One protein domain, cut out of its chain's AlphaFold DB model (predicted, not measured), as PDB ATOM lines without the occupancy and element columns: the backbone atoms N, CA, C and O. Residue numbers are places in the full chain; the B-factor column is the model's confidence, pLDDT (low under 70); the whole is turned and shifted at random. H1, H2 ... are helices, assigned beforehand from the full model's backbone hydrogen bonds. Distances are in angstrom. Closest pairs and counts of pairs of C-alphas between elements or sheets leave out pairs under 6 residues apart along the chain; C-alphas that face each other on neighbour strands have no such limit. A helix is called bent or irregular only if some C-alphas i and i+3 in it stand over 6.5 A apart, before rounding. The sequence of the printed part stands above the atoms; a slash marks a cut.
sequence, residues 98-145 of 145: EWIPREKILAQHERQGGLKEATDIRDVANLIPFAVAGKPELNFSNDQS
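Overview. This is residues 98 to 145 of the 145 residues of an uncharacterized protein of Helicocarpus griseus UAMH5409 (UniProt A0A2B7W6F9). Two helices, H1 and H2, lie side by side as a helical hairpin, and a tail, residues 131 to 145, runs from the end of H2 past the end where H1 begins and on to the side of H1 away from H2. The whole is a flat piece, its C-alphas spanning 32 by 26 by 10 A. The printed part has 48 residues with two named helices, H1 then H2, and no named strand; the class is all helix. It is only just compact, close to loose, with a radius of gyration of the C-alphas of 11.1 A.

Arrangement. H2, residues 117 to 130, is the longest helix by residues. It touches H1, residues 99 to 110, with 16 pairs of C-alphas within 8 A; the closest C-alphas are those of Gln 108 and Asp 120, 5.3 A apart. The two run opposite ways at a shallow tilt of 23 degrees, with their centres 9.1 A apart, and form a helical hairpin. In H1 every O i to N i+4 pair is within hydrogen-bond range; in H2 8 of 10 are.

Along the chain. H2 has 14 residues and measures 20.9 A from C-alpha 117 at (48.060, -13.167, -33.464) to C-alpha 130 at (29.941, -10.213, -43.379). It is irregular, but only just: C-alphas 126 and 129 are 6.7 A apart. H1 has 12 residues, measures 16.9 A and begins with C-alpha 99 at (35.247, -19.504, -45.065).

Size, cuts and confidence. The two C-alphas farthest apart are those of Leu 115 and Gly 134, at 32.0 A. The printed part has no cut and ends at Ser 145, the chain's last residue. The link from H1 to H2, 6 residues, is short. Residues 131 to 145 hold no named element; their C-alphas lie 9 to 16 A from the mean of all C-alphas. The mean pLDDT of the printed part is 87.9, and residues 143 to 145 are under 70.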
ATOM      1  N   GLU A  98      32.224 -16.549 -44.882       87.81
ATOM      2  CA  GLU A  98      32.190 -17.561 -43.818       87.81
ATOM      3  C   GLU A  98      33.438 -18.445 -43.791       87.81
ATOM      4  O   GLU A  98      33.906 -18.835 -42.723       87.81
ATOM      5  N   TRP A  99      34.030 -18.704 -44.958       89.06
ATOM      6  CA  TRP A  99      35.247 -19.504 -45.065       89.06
ATOM      7  C   TRP A  99      36.458 -18.757 -44.499       89.06
ATOM      8  O   TRP A  99      37.263 -19.308 -43.759       89.06
ATOM      9  N   ILE A 100      36.578 -17.465 -44.799       87.56
ATOM     10  CA  ILE A 100      37.743 -16.672 -44.388       87.56
ATOM     11  C   ILE A 100      37.815 -16.483 -42.861       87.56
ATOM     12  O   ILE A 100      38.889 -16.722 -42.307       87.56
ATOM     13  N   PRO A 101      36.739 -16.119 -42.130       88.31
ATOM     14  CA  PRO A 101      36.794 -16.076 -40.672       88.31
ATOM     15  C   PRO A 101      36.999 -17.455 -40.035       88.31
ATOM     16  O   PRO A 101      37.703 -17.514 -39.032       88.31
ATOM     17  N   ARG A 102      36.477 -18.554 -40.610       90.56
ATOM     18  CA  ARG A 102      36.802 -19.923 -40.156       90.56
ATOM     19  C   ARG A 102      38.315 -20.136 -40.114       90.56
ATOM     20  O   ARG A 102      38.863 -20.472 -39.065       90.56
ATOM     21  N   GLU A 103      38.993 -19.886 -41.232       91.81
ATOM     22  CA  GLU A 103      40.445 -20.063 -41.314       91.81
ATOM     23  C   GLU A 103      41.195 -19.110 -40.383       91.81
ATOM     24  O   GLU A 103      42.226 -19.470 -39.825       91.81
ATOM     25  N   LYS A 104      40.682 -17.893 -40.177       91.88
ATOM     26  CA  LYS A 104      41.286 -16.929 -39.251       91.88
ATOM     27  C   LYS A 104      41.132 -17.319 -37.782       91.88
ATOM     28  O   LYS A 104      42.050 -17.055 -37.011       91.88
ATOM     29  N   ILE A 105      40.030 -17.968 -37.404       92.25
ATOM     30  CA  ILE A 105      39.842 -18.530 -36.058       92.25
ATOM     31  C   ILE A 105      40.876 -19.632 -35.806       92.25
ATOM     32  O   ILE A 105      41.568 -19.592 -34.789       92.25
ATOM     33  N   LEU A 106      41.034 -20.567 -36.748       92.25
ATOM     34  CA  LEU A 106      42.046 -21.621 -36.648       92.25
ATOM     35  C   LEU A 106      43.466 -21.032 -36.608       92.25
ATOM     36  O   LEU A 106      44.241 -21.334 -35.702       92.25
ATOM     37  N   ALA A 107      43.779 -20.127 -37.537       91.62
ATOM     38  CA  ALA A 107      45.096 -19.507 -37.634       91.62
ATOM     39  C   ALA A 107      45.461 -18.690 -36.388       91.62
ATOM     40  O   ALA A 107      46.627 -18.687 -35.998       91.62
ATOM     41  N   GLN A 108      44.498 -18.010 -35.751       94.25
ATOM     42  CA  GLN A 108      44.751 -17.329 -34.482       94.25
ATOM     43  C   GLN A 108      45.231 -18.332 -33.433       94.25
ATOM     44  O   GLN A 108      46.225 -18.055 -32.761       94.25
ATOM     45  N   HIS A 109      44.546 -19.472 -33.301       93.25
ATOM     46  CA  HIS A 109      44.854 -20.453 -32.266       93.25
ATOM     47  C   HIS A 109      46.254 -21.040 -32.471       93.25
ATOM     48  O   HIS A 109      47.070 -21.051 -31.552       93.25
ATOM     49  N   GLU A 110      46.568 -21.437 -33.705       93.00
ATOM     50  CA  GLU A 110      47.876 -21.988 -34.075       93.00
ATOM     51  C   GLU A 110      49.027 -20.983 -33.911       93.00
ATOM     52  O   GLU A 110      50.179 -21.373 -33.716       93.00
ATOM     53  N   ARG A 111      48.736 -19.682 -34.010       93.50
ATOM     54  CA  ARG A 111      49.731 -18.599 -33.952       93.50
ATOM     55  C   ARG A 111      49.686 -17.815 -32.648       93.50
ATOM     56  O   ARG A 111      50.246 -16.717 -32.592       93.50
ATOM     57  N   GLN A 112      49.040 -18.350 -31.617       93.88
ATOM     58  CA  GLN A 112      48.969 -17.718 -30.308       93.88
ATOM     59  C   GLN A 112      50.380 -17.429 -29.760       93.88
ATOM     60  O   GLN A 112      51.279 -18.265 -29.827       93.88
ATOM     61  N   GLY A 113      50.594 -16.217 -29.244       93.38
ATOM     62  CA  GLY A 113      51.898 -15.711 -28.810       93.38
ATOM     63  C   GLY A 113      52.819 -15.256 -29.951       93.38
ATOM     64  O   GLY A 113      53.924 -14.776 -29.694       93.38
ATOM     65  N   GLY A 114      52.391 -15.393 -31.207       93.88
ATOM     66  CA  GLY A 114      53.143 -15.001 -32.394       93.88
ATOM     67  C   GLY A 114      52.871 -13.566 -32.853       93.88
ATOM     68  O   GLY A 114      51.870 -12.939 -32.515       93.88
ATOM     69  N   LEU A 115      53.739 -13.053 -33.734       92.06
ATOM     70  CA  LEU A 115      53.637 -11.686 -34.273       92.06
ATOM     71  C   LEU A 115      52.339 -11.416 -35.058       92.06
ATOM     72  O   LEU A 115      51.937 -10.263 -35.206       92.06
ATOM     73  N   LYS A 116      51.692 -12.467 -35.582       91.69
ATOM     74  CA  LYS A 116      50.464 -12.360 -36.385       91.69
ATOM     75  C   LYS A 116      49.175 -12.524 -35.575       91.69
ATOM     76  O   LYS A 116      48.121 -12.190 -36.107       91.69
ATOM     77  N   GLU A 117      49.244 -12.914 -34.300       93.06
ATOM     78  CA  GLU A 117      48.060 -13.167 -33.464       93.06
ATOM     79  C   GLU A 117      47.097 -11.971 -33.441       93.06
ATOM     80  O   GLU A 117      45.914 -12.103 -33.748       93.06
ATOM     81  N   ALA A 118      47.612 -10.773 -33.154       93.50
ATOM     82  CA  ALA A 118      46.794  -9.561 -33.093       93.50
ATOM     83  C   ALA A 118      46.158  -9.196 -34.447       93.50
ATOM     84  O   ALA A 118      45.091  -8.580 -34.486       93.50
ATOM     85  N   THR A 119      46.809  -9.562 -35.557       93.12
ATOM     86  CA  THR A 119      46.258  -9.361 -36.904       93.12
ATOM     87  C   THR A 119      45.143 -10.363 -37.171       93.12
ATOM     88  O   THR A 119      44.089  -9.961 -37.646       93.12
ATOM     89  N   ASP A 120      45.332 -11.633 -36.809       92.31
ATOM     90  CA  ASP A 120      44.311 -12.667 -36.982       92.31
ATOM     91  C   ASP A 120      43.056 -12.362 -36.133       92.31
ATOM     92  O   ASP A 120      41.948 -12.405 -36.663       92.31
ATOM     93  N   ILE A 121      43.201 -11.905 -34.879       93.25
ATOM     94  CA  ILE A 121      42.068 -11.455 -34.038       93.25
ATOM     95  C   ILE A 121      41.313 -10.281 -34.681       93.25
ATOM     96  O   ILE A 121      40.081 -10.274 -34.729       93.25
ATOM     97  N   ARG A 122      42.043  -9.272 -35.177       93.69
ATOM     98  CA  ARG A 122      41.437  -8.101 -35.826       93.69
ATOM     99  C   ARG A 122      40.714  -8.488 -37.111       93.69
ATOM    100  O   ARG A 122      39.616  -7.997 -37.356       93.69
ATOM    101  N   ASP A 123      41.322  -9.362 -37.907       92.19
ATOM    102  CA  ASP A 123      40.729  -9.880 -39.135       92.19
ATOM    103  C   ASP A 123      39.413 -10.605 -38.807       92.19
ATOM    104  O   ASP A 123      38.396 -10.285 -39.413       92.19
ATOM    105  N   VAL A 124      39.375 -11.483 -37.794       92.12
ATOM    106  CA  VAL A 124      38.123 -12.129 -37.347       92.12
ATOM    107  C   VAL A 124      37.062 -11.090 -36.973       92.12
ATOM    108  O   VAL A 124      35.943 -11.151 -37.483       92.12
ATOM    109  N   ALA A 125      37.403 -10.109 -36.133       92.00
ATOM    110  CA  ALA A 125      36.455  -9.084 -35.689       92.00
ATOM    111  C   ALA A 125      35.874  -8.267 -36.856       92.00
ATOM    112  O   ALA A 125      34.682  -7.962 -36.868       92.00
ATOM    113  N   ASN A 126      36.703  -7.950 -37.852       89.88
ATOM    114  CA  ASN A 126      36.287  -7.199 -39.033       89.88
ATOM    115  C   ASN A 126      35.500  -8.049 -40.039       89.88
ATOM    116  O   ASN A 126      34.744  -7.492 -40.832       89.88
ATOM    117  N   LEU A 127      35.678  -9.373 -40.032       89.00
ATOM    118  CA  LEU A 127      35.041 -10.286 -40.982       89.00
ATOM    119  C   LEU A 127      33.693 -10.827 -40.503       89.00
ATOM    120  O   LEU A 127      32.812 -11.047 -41.330       89.00
ATOM    121  N   ILE A 128      33.501 -10.990 -39.189       88.94
ATOM    122  CA  ILE A 128      32.241 -11.473 -38.596       88.94
ATOM    123  C   ILE A 128      30.992 -10.748 -39.140       88.94
ATOM    124  O   ILE A 128      30.025 -11.440 -39.454       88.94
ATOM    125  N   PRO A 129      30.969  -9.407 -39.311       89.44
ATOM    126  CA  PRO A 129      29.789  -8.709 -39.827       89.44
ATOM    127  C   PRO A 129      29.357  -9.120 -41.243       89.44
ATOM    128  O   PRO A 129      28.223  -8.841 -41.626       89.44
ATOM    129  N   PHE A 130      30.240  -9.750 -42.022       85.00
ATOM    130  CA  PHE A 130      29.941 -10.213 -43.379       85.00
ATOM    131  C   PHE A 130      29.441 -11.662 -43.424       85.00
ATOM    132  O   PHE A 130      28.943 -12.091 -44.463       85.00
ATOM    133  N   ALA A 131      29.576 -12.417 -42.332       86.44
ATOM    134  CA  ALA A 131      29.185 -13.817 -42.277       86.44
ATOM    135  C   ALA A 131      27.670 -13.977 -42.091       86.44
ATOM    136  O   ALA A 131      27.045 -13.295 -41.275       86.44
ATOM    137  N   VAL A 132      27.080 -14.937 -42.805       87.56
ATOM    138  CA  VAL A 132      25.682 -15.334 -42.625       87.56
ATOM    139  C   VAL A 132      25.605 -16.601 -41.772       87.56
ATOM    140  O   VAL A 132      26.293 -17.591 -42.018       87.56
ATOM    141  N   ALA A 133      24.734 -16.591 -40.762       86.31
ATOM    142  CA  ALA A 133      24.523 -17.747 -39.895       86.31
ATOM    143  C   ALA A 133      23.988 -18.972 -40.668       86.31
ATOM    144  O   ALA A 133      23.262 -18.845 -41.653       86.31
ATOM    145  N   GLY A 134      24.314 -20.175 -40.181       86.56
ATOM    146  CA  GLY A 134      23.830 -21.442 -40.744       86.56
ATOM    147  C   GLY A 134      24.627 -21.968 -41.942       86.56
ATOM    148  O   GLY A 134      24.251 -22.985 -42.522       86.56
ATOM    149  N   LYS A 135      25.725 -21.304 -42.313       88.38
ATOM    150  CA  LYS A 135      26.654 -21.782 -43.343       88.38
ATOM    151  C   LYS A 135      27.550 -22.902 -42.799       88.38
ATOM    152  O   LYS A 135      27.973 -22.821 -41.643       88.38
ATOM    153  N   PRO A 136      27.832 -23.948 -43.599       88.00
ATOM    154  CA  PRO A 136      28.582 -25.115 -43.136       88.00
ATOM    155  C   PRO A 136      30.010 -24.774 -42.693       88.00
ATOM    156  O   PRO A 136      30.517 -25.412 -41.779       88.00
ATOM    157  N   GLU A 137      30.632 -23.748 -43.273       86.62
ATOM    158  CA  GLU A 137      31.992 -23.308 -42.944       86.62
ATOM    159  C   GLU A 137      32.126 -22.820 -41.490       86.62
ATOM    160  O   GLU A 137      33.190 -22.947 -40.895       86.62
ATOM    161  N   LEU A 138      31.050 -22.303 -40.890       88.38
ATOM    162  CA  LEU A 138      31.029 -21.859 -39.489       88.38
ATOM    163  C   LEU A 138      30.299 -22.848 -38.566       88.38
ATOM    164  O   LEU A 138      29.894 -22.487 -37.460       88.38
ATOM    165  N   ASN A 139      30.115 -24.098 -39.003       88.94
ATOM    166  CA  ASN A 139      29.600 -25.171 -38.159       88.94
ATOM    167  C   ASN A 139      30.740 -26.050 -37.624       88.94
ATOM    168  O   ASN A 139      31.123 -27.038 -38.245       88.94
ATOM    169  N   PHE A 140      31.210 -25.740 -36.418       87.56
ATOM    170  CA  PHE A 140      32.317 -26.455 -35.771       87.56
ATOM    171  C   PHE A 140      31.909 -27.752 -35.056       87.56
ATOM    172  O   PHE A 140      32.750 -28.413 -34.458       87.56
ATOM    173  N   SER A 141      30.632 -28.146 -35.098       86.12
ATOM    174  CA  SER A 141      30.137 -29.300 -34.321       86.12
ATOM    175  C   SER A 141      30.675 -30.650 -34.811       86.12
ATOM    176  O   SER A 141      30.613 -31.633 -34.079       86.12
ATOM    177  N   ASN A 142      31.182 -30.699 -36.047       72.06
ATOM    178  CA  ASN A 142      31.718 -31.902 -36.687       72.06
ATOM    179  C   ASN A 142      33.216 -31.792 -37.015       72.06
ATOM    180  O   ASN A 142      33.760 -32.718 -37.617       72.06
ATOM    181  N   ASP A 143      33.875 -30.687 -36.652       65.44
ATOM    182  CA  ASP A 143      35.315 -30.538 -36.854       65.44
ATOM    183  C   ASP A 143      36.024 -31.399 -35.794       65.44
ATOM    184  O   ASP A 143      36.178 -31.009 -34.639       65.44
ATOM    185  N   GLN A 144      36.387 -32.630 -36.171       51.19
ATOM    186  CA  GLN A 144      37.240 -33.485 -35.348       51.19
ATOM    187  C   GLN A 144      38.679 -32.976 -35.452       51.19
ATOM    188  O   GLN A 144      39.327 -33.160 -36.482       51.19
ATOM    189  N   SER A 145      39.140 -32.311 -34.392       49.62
ATOM    190  CA  SER A 145      40.562 -32.089 -34.106       49.62
ATOM    191  C   SER A 145      41.256 -33.393 -33.736       49.62
ATOM    192  O   SER A 145      40.672 -34.105 -32.881       49.62
TER     193      SER A 145